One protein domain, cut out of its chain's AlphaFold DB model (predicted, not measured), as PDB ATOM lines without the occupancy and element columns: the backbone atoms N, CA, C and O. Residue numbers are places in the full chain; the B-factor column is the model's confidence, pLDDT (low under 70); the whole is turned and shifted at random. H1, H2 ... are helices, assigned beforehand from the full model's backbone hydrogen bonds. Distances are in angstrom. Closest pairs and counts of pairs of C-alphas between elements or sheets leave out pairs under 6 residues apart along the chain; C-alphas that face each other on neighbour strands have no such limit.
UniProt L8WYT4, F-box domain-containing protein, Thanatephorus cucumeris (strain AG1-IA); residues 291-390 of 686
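AT A GLANCE: This is residues 291 to 390 of the 686 residues of the protein "F-box domain-containing protein" of Thanatephorus cucumeris (strain AG1-IA) (UniProt L8WYT4). Two long helices, H1 and H5, are splayed, with H5 beginning near the middle of H1; the short helices H2, H3 and H4 pack around the place where the two come near. The free start of H1, residues 291 to 296, and the free end, residues 383 to 390, stick out at opposite ends of a rod spanning 56 by 25 by 19 A. The printed part has 100 residues with five named helices, H1 to H5 in chain order, and no named strand: all helix. It is only just loose, close to compact, with a radius of gyration of the C-alphas of 15.5 A.

HOW THE PARTS SIT: Start at H1, residues 291 to 321; H5, residues 365 to 388, is near it, with 7 pairs of C-alphas within 10 A. H4, residues 356 to 360, touches H1 at residues 304 to 311 alone, closest at the C-alphas of Thr 304 and Val 356, 6.0 A. H4 and H5 touch only at the corner, closest at C-alphas 359 and 367, 5.4 A. H3, residues 339 to 344, touches H5 at residues 369 to 373 alone, closest at C-alphas 340 and 370, 6.3 A, opposite ways at a tilt of 36 degrees, only just steep. H2, residues 332 to 335, only just touches H1, with 3 pairs of C-alphas within 8 A, closest at C-alphas 312 and 332, 7.3 A. H2 and H4 are apart. Every O i to N i+4 pair is within hydrogen-bond range in H3 and H5, against 26 of 27 in H1 and 0 of 1 in H4, which has 2 of 2 O i to N i+3 pairs; H2 is too short for an i+4 pair.

IN THESE COORDINATES: Find C-alpha 291 at (55.002, -13.578, 6.521); from there H1 runs 45.4 A to C-alpha 321. H5 runs 34.6 A to C-alpha 388 at (50.062, -64.235, 0.564). H3 measures 8.9 A, H4 8.0 A and H2 4.9 A.

THE WHOLE: The C-alphas of Leu 292 and Lys 390, the two farthest apart, are 56.5 A apart. The printed part has no cut. The link from H3 to H4 is long, with 11 residues. Look for pLDDT under 70 at residues 321 to 325 and 351 to 353; the mean of the printed part is 90.1.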
ATOM      1  N   LYS A 291      54.647 -12.874   5.273       93.81
ATOM      2  CA  LYS A 291      55.002 -13.578   6.521       93.81
ATOM      3  C   LYS A 291      53.773 -13.854   7.388       93.81
ATOM      4  O   LYS A 291      53.644 -14.962   7.909       93.81
ATOM      5  N   LEU A 292      52.872 -12.885   7.544       93.88
ATOM      6  CA  LEU A 292      51.629 -13.045   8.302       93.88
ATOM      7  C   LEU A 292      50.707 -14.079   7.653       93.88
ATOM      8  O   LEU A 292      50.204 -14.952   8.361       93.88
ATOM      9  N   LYS A 293      50.538 -14.033   6.326       91.69
ATOM     10  CA  LYS A 293      49.774 -15.034   5.569       91.69
ATOM     11  C   LYS A 293      50.355 -16.432   5.774       91.69
ATOM     12  O   LYS A 293      49.647 -17.319   6.232       91.69
ATOM     13  N   ARG A 294      51.671 -16.595   5.610       90.44
ATOM     14  CA  ARG A 294      52.355 -17.874   5.850       90.44
ATOM     15  C   ARG A 294      52.144 -18.407   7.271       90.44
ATOM     16  O   ARG A 294      51.918 -19.600   7.436       90.44
ATOM     17  N   ARG A 295      52.204 -17.557   8.304       92.31
ATOM     18  CA  ARG A 295      51.941 -17.981   9.696       92.31
ATOM     19  C   ARG A 295      50.496 -18.444   9.891       92.31
ATOM     20  O   ARG A 295      50.275 -19.431  10.595       92.31
ATOM     21  N   LYS A 296      49.529 -17.749   9.282       90.31
ATOM     22  CA  LYS A 296      48.116 -18.153   9.299       90.31
ATOM     23  C   LYS A 296      47.931 -19.501   8.602       90.31
ATOM     24  O   LYS A 296      47.361 -20.401   9.211       90.31
ATOM     25  N   ASP A 297      48.511 -19.676   7.417       88.31
ATOM     26  CA  ASP A 297      48.448 -20.925   6.649       88.31
ATOM     27  C   ASP A 297      49.112 -22.092   7.402       88.31
ATOM     28  O   ASP A 297      48.565 -23.192   7.473       88.31
ATOM     29  N   GLU A 298      50.269 -21.864   8.033       91.38
ATOM     30  CA  GLU A 298      50.952 -22.871   8.856       91.38
ATOM     31  C   GLU A 298      50.138 -23.251  10.103       91.38
ATOM     32  O   GLU A 298      50.120 -24.423  10.486       91.38
ATOM     33  N   THR A 299      49.457 -22.289  10.734       91.06
ATOM     34  CA  THR A 299      48.587 -22.540  11.895       91.06
ATOM     35  C   THR A 299      47.342 -23.318  11.479       91.06
ATOM     36  O   THR A 299      47.026 -24.332  12.100       91.06
ATOM     37  N   ALA A 300      46.693 -22.916  10.383       90.06
ATOM     38  CA  ALA A 300      45.563 -23.637   9.805       90.06
ATOM     39  C   ALA A 300      45.953 -25.082   9.462       90.06
ATOM     40  O   ALA A 300      45.284 -26.018   9.889       90.06
ATOM     41  N   LEU A 301      47.101 -25.289   8.810       91.38
ATOM     42  CA  LEU A 301      47.603 -26.622   8.475       91.38
ATOM     43  C   LEU A 301      47.874 -27.491   9.716       91.38
ATOM     44  O   LEU A 301      47.626 -28.700   9.689       91.38
ATOM     45  N   ARG A 302      48.394 -26.905  10.805       93.31
ATOM     46  CA  ARG A 302      48.579 -27.618  12.082       93.31
ATOM     47  C   ARG A 302      47.238 -28.058  12.663       93.31
ATOM     48  O   ARG A 302      47.118 -29.234  13.004       93.31
ATOM     49  N   ASN A 303      46.251 -27.166  12.690       92.75
ATOM     50  CA  ASN A 303      44.906 -27.458  13.188       92.75
ATOM     51  C   ASN A 303      44.231 -28.554  12.348       92.75
ATOM     52  O   ASN A 303      43.735 -29.536  12.899       92.75
ATOM     53  N   THR A 304      44.314 -28.463  11.014       93.62
ATOM     54  CA  THR A 304      43.822 -29.504  10.096       93.62
ATOM     55  C   THR A 304      44.471 -30.849  10.385       93.62
ATOM     56  O   THR A 304      43.795 -31.871  10.506       93.62
ATOM     57  N   ARG A 305      45.798 -30.871  10.540       95.62
ATOM     58  CA  ARG A 305      46.532 -32.103  10.827       95.62
ATOM     59  C   ARG A 305      46.137 -32.717  12.166       95.62
ATOM     60  O   ARG A 305      46.077 -33.942  12.262       95.62
ATOM     61  N   GLU A 306      45.917 -31.898  13.186       95.81
ATOM     62  CA  GLU A 306      45.500 -32.352  14.509       95.81
ATOM     63  C   GLU A 306      44.091 -32.945  14.483       95.81
ATOM     64  O   GLU A 306      43.902 -34.069  14.939       95.81
ATOM     65  N   ALA A 307      43.132 -32.277  13.846       95.12
ATOM     66  CA  ALA A 307      41.773 -32.794  13.721       95.12
ATOM     67  C   ALA A 307      41.700 -34.095  12.905       95.12
ATOM     68  O   ALA A 307      41.064 -35.058  13.334       95.12
ATOM     69  N   VAL A 308      42.420 -34.181  11.778       96.62
ATOM     70  CA  VAL A 308      42.536 -35.423  10.989       96.62
ATOM     71  C   VAL A 308      43.157 -36.547  11.828       96.62
ATOM     72  O   VAL A 308      42.751 -37.705  11.722       96.62
ATOM     73  N   LYS A 309      44.135 -36.226  12.684       96.50
ATOM     74  CA  LYS A 309      44.760 -37.192  13.596       96.50
ATOM     75  C   LYS A 309      43.808 -37.656  14.694       96.50
ATOM     76  O   LYS A 309      43.807 -38.848  14.994       96.50
ATOM     77  N   ASN A 310      43.003 -36.758  15.249       96.06
ATOM     78  CA  ASN A 310      41.986 -37.097  16.243       96.06
ATOM     79  C   ASN A 310      40.921 -38.011  15.623       96.06
ATOM     80  O   ASN A 310      40.668 -39.090  16.155       96.06
ATOM     81  N   HIS A 311      40.424 -37.676  14.428       96.38
ATOM     82  CA  HIS A 311      39.499 -38.532  13.679       96.38
ATOM     83  C   HIS A 311      40.095 -39.925  13.397       96.38
ATOM     84  O   HIS A 311      39.460 -40.951  13.630       96.38
ATOM     85  N   TRP A 312      41.363 -39.998  12.973       96.50
ATOM     86  CA  TRP A 312      42.066 -41.275  12.807       96.50
ATOM     87  C   TRP A 312      42.149 -42.087  14.113       96.50
ATOM     88  O   TRP A 312      41.967 -43.307  14.093       96.50
ATOM     89  N   GLN A 313      42.415 -41.438  15.251       95.00
ATOM     90  CA  GLN A 313      42.436 -42.100  16.559       95.00
ATOM     91  C   GLN A 313      41.055 -42.626  16.952       95.00
ATOM     92  O   GLN A 313      40.958 -43.753  17.437       95.00
ATOM     93  N   GLU A 314      39.991 -41.866  16.697       94.44
ATOM     94  CA  GLU A 314      38.611 -42.308  16.916       94.44
ATOM     95  C   GLU A 314      38.282 -43.546  16.079       94.44
ATOM     96  O   GLU A 314      37.806 -44.543  16.626       94.44
ATOM     97  N   MET A 315      38.628 -43.543  14.786       93.94
ATOM     98  CA  MET A 315      38.475 -44.716  13.917       93.94
ATOM     99  C   MET A 315      39.269 -45.920  14.443       93.94
ATOM    100  O   MET A 315      38.769 -47.047  14.480       93.94
ATOM    101  N   MET A 316      40.512 -45.700  14.881       91.94
ATOM    102  CA  MET A 316      41.361 -46.746  15.455       91.94
ATOM    103  C   MET A 316      40.761 -47.340  16.732       91.94
ATOM    104  O   MET A 316      40.744 -48.566  16.874       91.94
ATOM    105  N   ASN A 317      40.244 -46.505  17.630       91.12
ATOM    106  CA  ASN A 317      39.609 -46.936  18.874       91.12
ATOM    107  C   ASN A 317      38.299 -47.686  18.594       91.12
ATOM    108  O   ASN A 317      38.079 -48.767  19.144       91.12
ATOM    109  N   ALA A 318      37.484 -47.185  17.662       90.62
ATOM    110  CA  ALA A 318      36.262 -47.848  17.212       90.62
ATOM    111  C   ALA A 318      36.545 -49.232  16.596       90.62
ATOM    112  O   ALA A 318      35.813 -50.184  16.859       90.62
ATOM    113  N   SER A 319      37.652 -49.379  15.853       87.94
ATOM    114  CA  SER A 319      38.063 -50.663  15.253       87.94
ATOM    115  C   SER A 319      38.488 -51.732  16.272       87.94
ATOM    116  O   SER A 319      38.549 -52.915  15.932       87.94
ATOM    117  N   GLY A 320      38.846 -51.330  17.498       74.75
ATOM    118  CA  GLY A 320      39.351 -52.226  18.542       74.75
ATOM    119  C   GLY A 320      38.280 -52.794  19.474       74.75
ATOM    120  O   GLY A 320      38.494 -53.856  20.049       74.75
ATOM    121  N   MET A 321      37.144 -52.106  19.626       58.47
ATOM    122  CA  MET A 321      36.134 -52.437  20.642       58.47
ATOM    123  C   MET A 321      35.064 -53.416  20.150       58.47
ATOM    124  O   MET A 321      34.523 -54.179  20.947       58.47
ATOM    125  N   SER A 322      34.748 -53.434  18.854       53.75
ATOM    126  CA  SER A 322      33.757 -54.363  18.320       53.75
ATOM    127  C   SER A 322      34.443 -55.665  17.900       53.75
ATOM    128  O   SER A 322      35.198 -55.714  16.932       53.75
ATOM    129  N   GLY A 323      34.149 -56.770  18.592       54.91
ATOM    130  CA  GLY A 323      34.534 -58.135  18.186       54.91
ATOM    131  C   GLY A 323      33.971 -58.580  16.821       54.91
ATOM    132  O   GLY A 323      34.056 -59.750  16.462       54.91
ATOM    133  N   GLN A 324      33.389 -57.658  16.053       58.69
ATOM    134  CA  GLN A 324      32.961 -57.859  14.680       58.69
ATOM    135  C   GLN A 324      34.152 -57.734  13.712       58.69
ATOM    136  O   GLN A 324      35.264 -57.330  14.078       58.69
ATOM    137  N   ALA A 325      33.921 -58.104  12.453       60.91
ATOM    138  CA  ALA A 325      34.851 -57.964  11.331       60.91
ATOM    139  C   ALA A 325      35.075 -56.478  10.963       60.91
ATOM    140  O   ALA A 325      34.870 -56.055   9.830       60.91
ATOM    141  N   GLY A 326      35.428 -55.661  11.961       70.12
ATOM    142  CA  GLY A 326      35.630 -54.230  11.842       70.12
ATOM    143  C   GLY A 326      36.724 -53.903  10.835       70.12
ATOM    144  O   GLY A 326      37.745 -54.597  10.749       70.12
ATOM    145  N   SER A 327      36.486 -52.828  10.084       84.69
ATOM    146  CA  SER A 327      37.430 -52.267   9.123       84.69
ATOM    147  C   SER A 327      38.793 -52.050   9.789       84.69
ATOM    148  O   SER A 327      38.894 -51.491  10.884       84.69
ATOM    149  N   CYS A 328      39.854 -52.555   9.159       91.94
ATOM    150  CA  CYS A 328      41.209 -52.347   9.645       91.94
ATOM    151  C   CYS A 328      41.656 -50.951   9.229       91.94
ATOM    152  O   CYS A 328      41.823 -50.679   8.042       91.94
ATOM    153  N   VAL A 329      41.869 -50.079  10.208       94.75
ATOM    154  CA  VAL A 329      42.358 -48.724   9.954       94.75
ATOM    155  C   VAL A 329      43.881 -48.776   9.777       94.75
ATOM    156  O   VAL A 329      44.568 -49.378  10.614       94.75
ATOM    157  N   PRO A 330      44.433 -48.184   8.700       95.31
ATOM    158  CA  PRO A 330      45.874 -48.105   8.517       95.31
ATOM    159  C   PRO A 330      46.516 -47.287   9.635       95.31
ATOM    160  O   PRO A 330      45.881 -46.483  10.317       95.31
ATOM    161  N   ARG A 331      47.820 -47.456   9.814       93.56
ATOM    162  CA  ARG A 331      48.604 -46.602  10.706       93.56
ATOM    163  C   ARG A 331      48.644 -45.162  10.201       93.56
ATOM    164  O   ARG A 331      48.415 -44.910   9.027       93.56
ATOM    165  N   TRP A 332      48.961 -44.216  11.089       94.69
ATOM    166  CA  TRP A 332      48.924 -42.784  10.769       94.69
ATOM    167  C   TRP A 332      49.726 -42.408   9.514       94.69
ATOM    168  O   TRP A 332      49.253 -41.611   8.712       94.69
ATOM    169  N   ASN A 333      50.924 -42.973   9.325       93.69
ATOM    170  CA  ASN A 333      51.761 -42.644   8.170       93.69
ATOM    171  C   ASN A 333      51.093 -43.071   6.855       93.69
ATOM    172  O   ASN A 333      51.119 -42.328   5.885       93.69
ATOM    173  N   GLU A 334      50.474 -44.246   6.831       95.06
ATOM    174  CA  GLU A 334      49.768 -44.809   5.684       95.06
ATOM    175  C   GLU A 334      48.403 -44.134   5.486       95.06
ATOM    176  O   GLU A 334      48.014 -43.846   4.357       95.06
ATOM    177  N   PHE A 335      47.708 -43.817   6.580       96.44
ATOM    178  CA  PHE A 335      46.447 -43.079   6.595       96.44
ATOM    179  C   PHE A 335      46.613 -41.669   6.017       96.44
ATOM    180  O   PHE A 335      45.853 -41.269   5.140       96.44
ATOM    181  N   ALA A 336      47.654 -40.943   6.436       96.50
ATOM    182  CA  ALA A 336      47.974 -39.605   5.938       96.50
ATOM    183  C   ALA A 336      48.331 -39.583   4.440       96.50
ATOM    184  O   ALA A 336      48.242 -38.537   3.802       96.50
ATOM    185  N   LEU A 337      48.736 -40.727   3.875       95.69
ATOM    186  CA  LEU A 337      49.048 -40.880   2.452       95.69
ATOM    187  C   LEU A 337      47.829 -41.256   1.598       95.69
ATOM    188  O   LEU A 337      47.942 -41.267   0.371       95.69
ATOM    189  N   LEU A 338      46.673 -41.560   2.202       96.81
ATOM    190  CA  LEU A 338      45.453 -41.853   1.447       96.81
ATOM    191  C   LEU A 338      45.055 -40.633   0.602       96.81
ATOM    192  O   LEU A 338      45.122 -39.523   1.122       96.81
ATOM    193  N   PRO A 339      44.605 -40.795  -0.659       96.12
ATOM    194  CA  PRO A 339      44.381 -39.668  -1.568       96.12
ATOM    195  C   PRO A 339      43.522 -38.544  -0.977       96.12
ATOM    196  O   PRO A 339      43.956 -37.398  -0.977       96.12
ATOM    197  N   GLY A 340      42.362 -38.866  -0.392       94.12
ATOM    198  CA  GLY A 340      41.499 -37.848   0.216       94.12
ATOM    199  C   GLY A 340      42.087 -37.213   1.478       94.12
ATOM    200  O   GLY A 340      41.919 -36.021   1.680       94.12
ATOM    201  N   VAL A 341      42.828 -37.967   2.295       96.06
ATOM    202  CA  VAL A 341      43.465 -37.434   3.514       96.06
ATOM    203  C   VAL A 341      44.668 -36.558   3.160       96.06
ATOM    204  O   VAL A 341      44.843 -35.475   3.710       96.06
ATOM    205  N   ASN A 342      45.480 -36.986   2.198       96.19
ATOM    206  CA  ASN A 342      46.644 -36.250   1.718       96.19
ATOM    207  C   ASN A 342      46.238 -34.916   1.073       96.19
ATOM    208  O   ASN A 342      46.945 -33.927   1.234       96.19
ATOM    209  N   SER A 343      45.090 -34.868   0.388       94.19
ATOM    210  CA  SER A 343      44.527 -33.614  -0.131       94.19
ATOM    211  C   SER A 343      44.120 -32.635   0.974       94.19
ATOM    212  O   SER A 343      44.238 -31.436   0.759       94.19
ATOM    213  N   LEU A 344      43.699 -33.121   2.150       93.62
ATOM    214  CA  LEU A 344      43.404 -32.280   3.322       93.62
ATOM    215  C   LEU A 344      44.674 -31.814   4.040       93.62
ATOM    216  O   LEU A 344      44.716 -30.729   4.606       93.62
ATOM    217  N   LEU A 345      45.720 -32.643   4.035       94.44
ATOM    218  CA  LEU A 345      46.995 -32.352   4.695       94.44
ATOM    219  C   LEU A 345      47.961 -31.526   3.834       94.44
ATOM    220  O   LEU A 345      49.066 -31.225   4.289       94.44
ATOM    221  N   LYS A 346      47.594 -31.183   2.597       92.62
ATOM    222  CA  LYS A 346      48.371 -30.283   1.745       92.62
ATOM    223  C   LYS A 346      47.776 -28.878   1.813       92.62
ATOM    224  O   LYS A 346      46.557 -28.746   1.774       92.62
ATOM    225  N   PRO A 347      48.612 -27.828   1.891       85.25
ATOM    226  CA  PRO A 347      48.134 -26.460   1.773       85.25
ATOM    227  C   PRO A 347      47.611 -26.259   0.349       85.25
ATOM    228  O   PRO A 347      48.386 -26.050  -0.586       85.25
ATOM    229  N   ASN A 348      46.301 -26.380   0.167       80.88
ATOM    230  CA  ASN A 348      45.658 -25.979  -1.072       80.88
ATOM    231  C   ASN A 348      45.495 -24.465  -0.995       80.88
ATOM    232  O   ASN A 348      44.803 -23.968  -0.115       80.88
ATOM    233  N   GLY A 349      46.139 -23.725  -1.897       79.69
ATOM    234  CA  GLY A 349      46.031 -22.262  -1.963       79.69
ATOM    235  C   GLY A 349      44.654 -21.744  -2.398       79.69
ATOM    236  O   GLY A 349      44.566 -20.620  -2.876       79.69
ATOM    237  N   GLN A 350      43.607 -22.567  -2.304       73.31
ATOM    238  CA  GLN A 350      42.230 -22.173  -2.564       73.31
ATOM    239  C   GLN A 350      41.556 -21.872  -1.226       73.31
ATOM    240  O   GLN A 350      41.453 -22.752  -0.374       73.31
ATOM    241  N   ASP A 351      41.063 -20.643  -1.078       60.38
ATOM    242  CA  ASP A 351      40.418 -20.125   0.138       60.38
ATOM    243  C   ASP A 351      39.091 -20.835   0.499       60.38
ATOM    244  O   ASP A 351      38.504 -20.570   1.544       60.38
ATOM    245  N   GLY A 352      38.628 -21.789  -0.318       67.31
ATOM    246  CA  GLY A 352      37.511 -22.688  -0.011       67.31
ATOM    247  C   GLY A 352      37.933 -23.869   0.864       67.31
ATOM    248  O   GLY A 352      37.727 -25.021   0.478       67.31
ATOM    249  N   ALA A 353      38.584 -23.599   1.998       61.56
ATOM    250  CA  ALA A 353      39.019 -24.637   2.925       61.56
ATOM    251  C   ALA A 353      37.809 -25.474   3.370       61.56
ATOM    252  O   ALA A 353      36.853 -24.948   3.931       61.56
ATOM    253  N   LEU A 354      37.848 -26.783   3.104       75.56
ATOM    254  CA  LEU A 354      36.903 -27.724   3.701       75.56
ATOM    255  C   LEU A 354      36.993 -27.562   5.220       75.56
ATOM    256  O   LEU A 354      38.077 -27.743   5.785       75.56
ATOM    257  N   ASN A 355      35.875 -27.195   5.849       86.19
ATOM    258  CA  ASN A 355      35.813 -26.978   7.287       86.19
ATOM    259  C   ASN A 355      36.210 -28.268   7.990       86.19
ATOM    260  O   ASN A 355      35.585 -29.319   7.860       86.19
ATOM    261  N   VAL A 356      37.318 -28.192   8.709       86.50
ATOM    262  CA  VAL A 356      37.910 -29.328   9.405       86.50
ATOM    263  C   VAL A 356      36.975 -29.823  10.510       86.50
ATOM    264  O   VAL A 356      36.995 -31.008  10.850       86.50
ATOM    265  N   GLU A 357      36.113 -28.941  11.022       90.38
ATOM    266  CA  GLU A 357      35.042 -29.267  11.959       90.38
ATOM    267  C   GLU A 357      34.092 -30.342  11.405       90.38
ATOM    268  O   GLU A 357      33.574 -31.153  12.174       90.38
ATOM    269  N   ASP A 358      33.940 -30.449  10.080       92.81
ATOM    270  CA  ASP A 358      33.076 -31.455   9.459       92.81
ATOM    271  C   ASP A 358      33.567 -32.890   9.709       92.81
ATOM    272  O   ASP A 358      32.766 -33.824   9.658       92.81
ATOM    273  N   LEU A 359      34.850 -33.104  10.039       93.88
ATOM    274  CA  LEU A 359      35.370 -34.427  10.425       93.88
ATOM    275  C   LEU A 359      34.802 -34.937  11.755       93.88
ATOM    276  O   LEU A 359      34.854 -36.141  12.018       93.88
ATOM    277  N   GLN A 360      34.276 -34.049  12.602       91.62
ATOM    278  CA  GLN A 360      33.632 -34.438  13.860       91.62
ATOM    279  C   GLN A 360      32.214 -34.968  13.621       91.62
ATOM    280  O   GLN A 360      31.708 -35.787  14.392       91.62
ATOM    281  N   ASN A 361      31.572 -34.545  12.530       94.75
ATOM    282  CA  ASN A 361      30.264 -35.050  12.155       94.75
ATOM    283  C   ASN A 361      30.407 -36.367  11.373       94.75
ATOM    284  O   ASN A 361      30.911 -36.405  10.246       94.75
ATOM    285  N   LYS A 362      29.909 -37.463  11.959       91.50
ATOM    286  CA  LYS A 362      29.924 -38.806  11.352       91.50
ATOM    287  C   LYS A 362      29.210 -38.866  10.000       91.50
ATOM    288  O   LYS A 362      29.534 -39.717   9.176       91.50
ATOM    289  N   GLU A 363      28.243 -37.982   9.771       94.88
ATOM    290  CA  GLU A 363      27.434 -37.972   8.554       94.88
ATOM    291  C   GLU A 363      27.983 -37.057   7.458       94.88
ATOM    292  O   GLU A 363      27.465 -37.092   6.332       94.88
ATOM    293  N   SER A 364      29.033 -36.280   7.753       95.81
ATOM    294  CA  SER A 364      29.595 -35.338   6.792       95.81
ATOM    295  C   SER A 364      30.118 -36.051   5.546       95.81
ATOM    296  O   SER A 364      30.596 -37.193   5.575       95.81
ATOM    297  N   THR A 365      30.025 -35.357   4.414       95.00
ATOM    298  CA  THR A 365      30.583 -35.811   3.133       95.00
ATOM    299  C   THR A 365      32.080 -36.090   3.258       95.00
ATOM    300  O   THR A 365      32.576 -37.070   2.700       95.00
ATOM    301  N   LEU A 366      32.778 -35.281   4.060       94.50
ATOM    302  CA  LEU A 366      34.196 -35.416   4.347       94.50
ATOM    303  C   LEU A 366      34.514 -36.713   5.103       94.50
ATOM    304  O   LEU A 366      35.374 -37.481   4.665       94.50
ATOM    305  N   THR A 367      33.775 -37.011   6.174       95.38
ATOM    306  CA  THR A 367      33.914 -38.265   6.932       95.38
ATOM    307  C   THR A 367      33.627 -39.479   6.048       95.38
ATOM    308  O   THR A 367      34.402 -40.436   6.035       95.38
ATOM    309  N   LYS A 368      32.572 -39.426   5.222       95.69
ATOM    310  CA  LYS A 368      32.240 -40.494   4.259       95.69
ATOM    311  C   LYS A 368      33.339 -40.701   3.213       95.69
ATOM    312  O   LYS A 368      33.655 -41.842   2.877       95.69
ATOM    313  N   MET A 369      33.960 -39.626   2.724       96.19
ATOM    314  CA  MET A 369      35.093 -39.700   1.795       96.19
ATOM    315  C   MET A 369      36.321 -40.349   2.451       96.19
ATOM    316  O   MET A 369      36.968 -41.207   1.843       96.19
ATOM    317  N   VAL A 370      36.656 -39.963   3.688       96.19
ATOM    318  CA  VAL A 370      37.768 -40.563   4.445       96.19
ATOM    319  C   VAL A 370      37.501 -42.046   4.702       96.19
ATOM    320  O   VAL A 370      38.368 -42.874   4.415       96.19
ATOM    321  N   GLN A 371      36.290 -42.395   5.140       96.06
ATOM    322  CA  GLN A 371      35.872 -43.776   5.365       96.06
ATOM    323  C   GLN A 371      35.955 -44.615   4.080       96.06
ATOM    324  O   GLN A 371      36.581 -45.670   4.081       96.06
ATOM    325  N   SER A 372      35.447 -44.101   2.955       96.38
ATOM    326  CA  SER A 372      35.544 -44.758   1.641       96.38
ATOM    327  C   SER A 372      36.998 -45.015   1.216       96.38
ATOM    328  O   SER A 372      37.341 -46.102   0.741       96.38
ATOM    329  N   ASN A 373      37.903 -44.058   1.459       96.81
ATOM    330  CA  ASN A 373      39.333 -44.246   1.201       96.81
ATOM    331  C   ASN A 373      39.956 -45.329   2.093       96.81
ATOM    332  O   ASN A 373      40.769 -46.123   1.604       96.81
ATOM    333  N   VAL A 374      39.583 -45.378   3.376       96.38
ATOM    334  CA  VAL A 374      40.027 -46.423   4.311       96.38
ATOM    335  C   VAL A 374      39.498 -47.789   3.886       96.38
ATOM    336  O   VAL A 374      40.269 -48.743   3.861       96.38
ATOM    337  N   ASP A 375      38.240 -47.892   3.467       95.00
ATOM    338  CA  ASP A 375      37.640 -49.156   3.036       95.00
ATOM    339  C   ASP A 375      38.222 -49.650   1.707       95.00
ATOM    340  O   ASP A 375      38.508 -50.841   1.555       95.00
ATOM    341  N   SER A 376      38.510 -48.741   0.770       96.00
ATOM    342  CA  SER A 376      39.256 -49.045  -0.459       96.00
ATOM    343  C   SER A 376      40.682 -49.517  -0.156       96.00
ATOM    344  O   SER A 376      41.181 -50.480  -0.750       96.00
ATOM    345  N   TRP A 377      41.363 -48.867   0.791       96.69
ATOM    346  CA  TRP A 377      42.684 -49.290   1.249       96.69
ATOM    347  C   TRP A 377      42.645 -50.662   1.937       96.69
ATOM    348  O   TRP A 377      43.457 -51.532   1.611       96.69
ATOM    349  N   ASN A 378      41.682 -50.886   2.830       95.00
ATOM    350  CA  ASN A 378      41.495 -52.141   3.552       95.00
ATOM    351  C   ASN A 378      41.176 -53.275   2.568       95.00
ATOM    352  O   ASN A 378      41.825 -54.313   2.608       95.00
ATOM    353  N   SER A 379      40.279 -53.053   1.603       93.62
ATOM    354  CA  SER A 379      39.929 -54.035   0.566       93.62
ATOM    355  C   SER A 379      41.135 -54.444  -0.285       93.62
ATOM    356  O   SER A 379      41.378 -55.635  -0.491       93.62
ATOM    357  N   ARG A 380      41.944 -53.471  -0.734       95.88
ATOM    358  CA  ARG A 380      43.198 -53.747  -1.460       95.88
ATOM    359  C   ARG A 380      44.173 -54.542  -0.599       95.88
ATOM    360  O   ARG A 380      44.701 -55.562  -1.040       95.88
ATOM    361  N   THR A 381      44.364 -54.113   0.645       95.81
ATOM    362  CA  THR A 381      45.266 -54.755   1.605       95.81
ATOM    363  C   THR A 381      44.839 -56.193   1.901       95.81
ATOM    364  O   THR A 381      45.659 -57.105   1.808       95.81
ATOM    365  N   GLN A 382      43.553 -56.435   2.154       95.19
ATOM    366  CA  GLN A 382      43.003 -57.780   2.303       95.19
ATOM    367  C   GLN A 382      43.252 -58.634   1.057       95.19
ATOM    368  O   GLN A 382      43.668 -59.785   1.176       95.19
ATOM    369  N   GLY A 383      43.061 -58.075  -0.141       95.38
ATOM    370  CA  GLY A 383      43.384 -58.756  -1.397       95.38
ATOM    371  C   GLY A 383      44.840 -59.228  -1.458       95.38
ATOM    372  O   GLY A 383      45.101 -60.369  -1.838       95.38
ATOM    373  N   HIS A 384      45.791 -58.398  -1.024       97.00
ATOM    374  CA  HIS A 384      47.205 -58.779  -0.949       97.00
ATOM    375  C   HIS A 384      47.471 -59.870   0.094       97.00
ATOM    376  O   HIS A 384      48.157 -60.841  -0.213       97.00
ATOM    377  N   PHE A 385      46.900 -59.774   1.295       97.25
ATOM    378  CA  PHE A 385      47.086 -60.805   2.322       97.25
ATOM    379  C   PHE A 385      46.435 -62.149   1.948       97.25
ATOM    380  O   PHE A 385      47.002 -63.201   2.243       97.25
ATOM    381  N   ARG A 386      45.311 -62.147   1.216       96.31
ATOM    382  CA  ARG A 386      44.723 -63.379   0.649       96.31
ATOM    383  C   ARG A 386      45.661 -64.037  -0.365       96.31
ATOM    384  O   ARG A 386      45.842 -65.252  -0.316       96.31
ATOM    385  N   LYS A 387      46.317 -63.238  -1.219       97.12
ATOM    386  CA  LYS A 387      47.357 -63.730  -2.143       97.12
ATOM    387  C   LYS A 387      48.545 -64.334  -1.393       97.12
ATOM    388  O   LYS A 387      49.028 -65.387  -1.795       97.12
ATOM    389  N   ILE A 388      48.979 -63.715  -0.291       97.44
ATOM    390  CA  ILE A 388      50.062 -64.235   0.564       97.44
ATOM    391  C   ILE A 388      49.702 -65.625   1.112       97.44
ATOM    392  O   ILE A 388      50.525 -66.534   1.039       97.44
ATOM    393  N   LEU A 389      48.465 -65.819   1.585       97.00
ATOM    394  CA  LEU A 389      47.969 -67.119   2.060       97.00
ATOM    395  C   LEU A 389      47.669 -68.131   0.938       97.00
ATOM    396  O   LEU A 389      47.280 -69.254   1.238       97.00
ATOM    397  N   LYS A 390      47.828 -67.755  -0.340       96.69
ATOM    398  CA  LYS A 390      47.436 -68.564  -1.509       96.69
ATOM    399  C   LYS A 390      45.967 -69.007  -1.478       96.69
ATOM    400  O   LYS A 390      45.620 -70.042  -2.041       96.69
TER     401      LYS A 390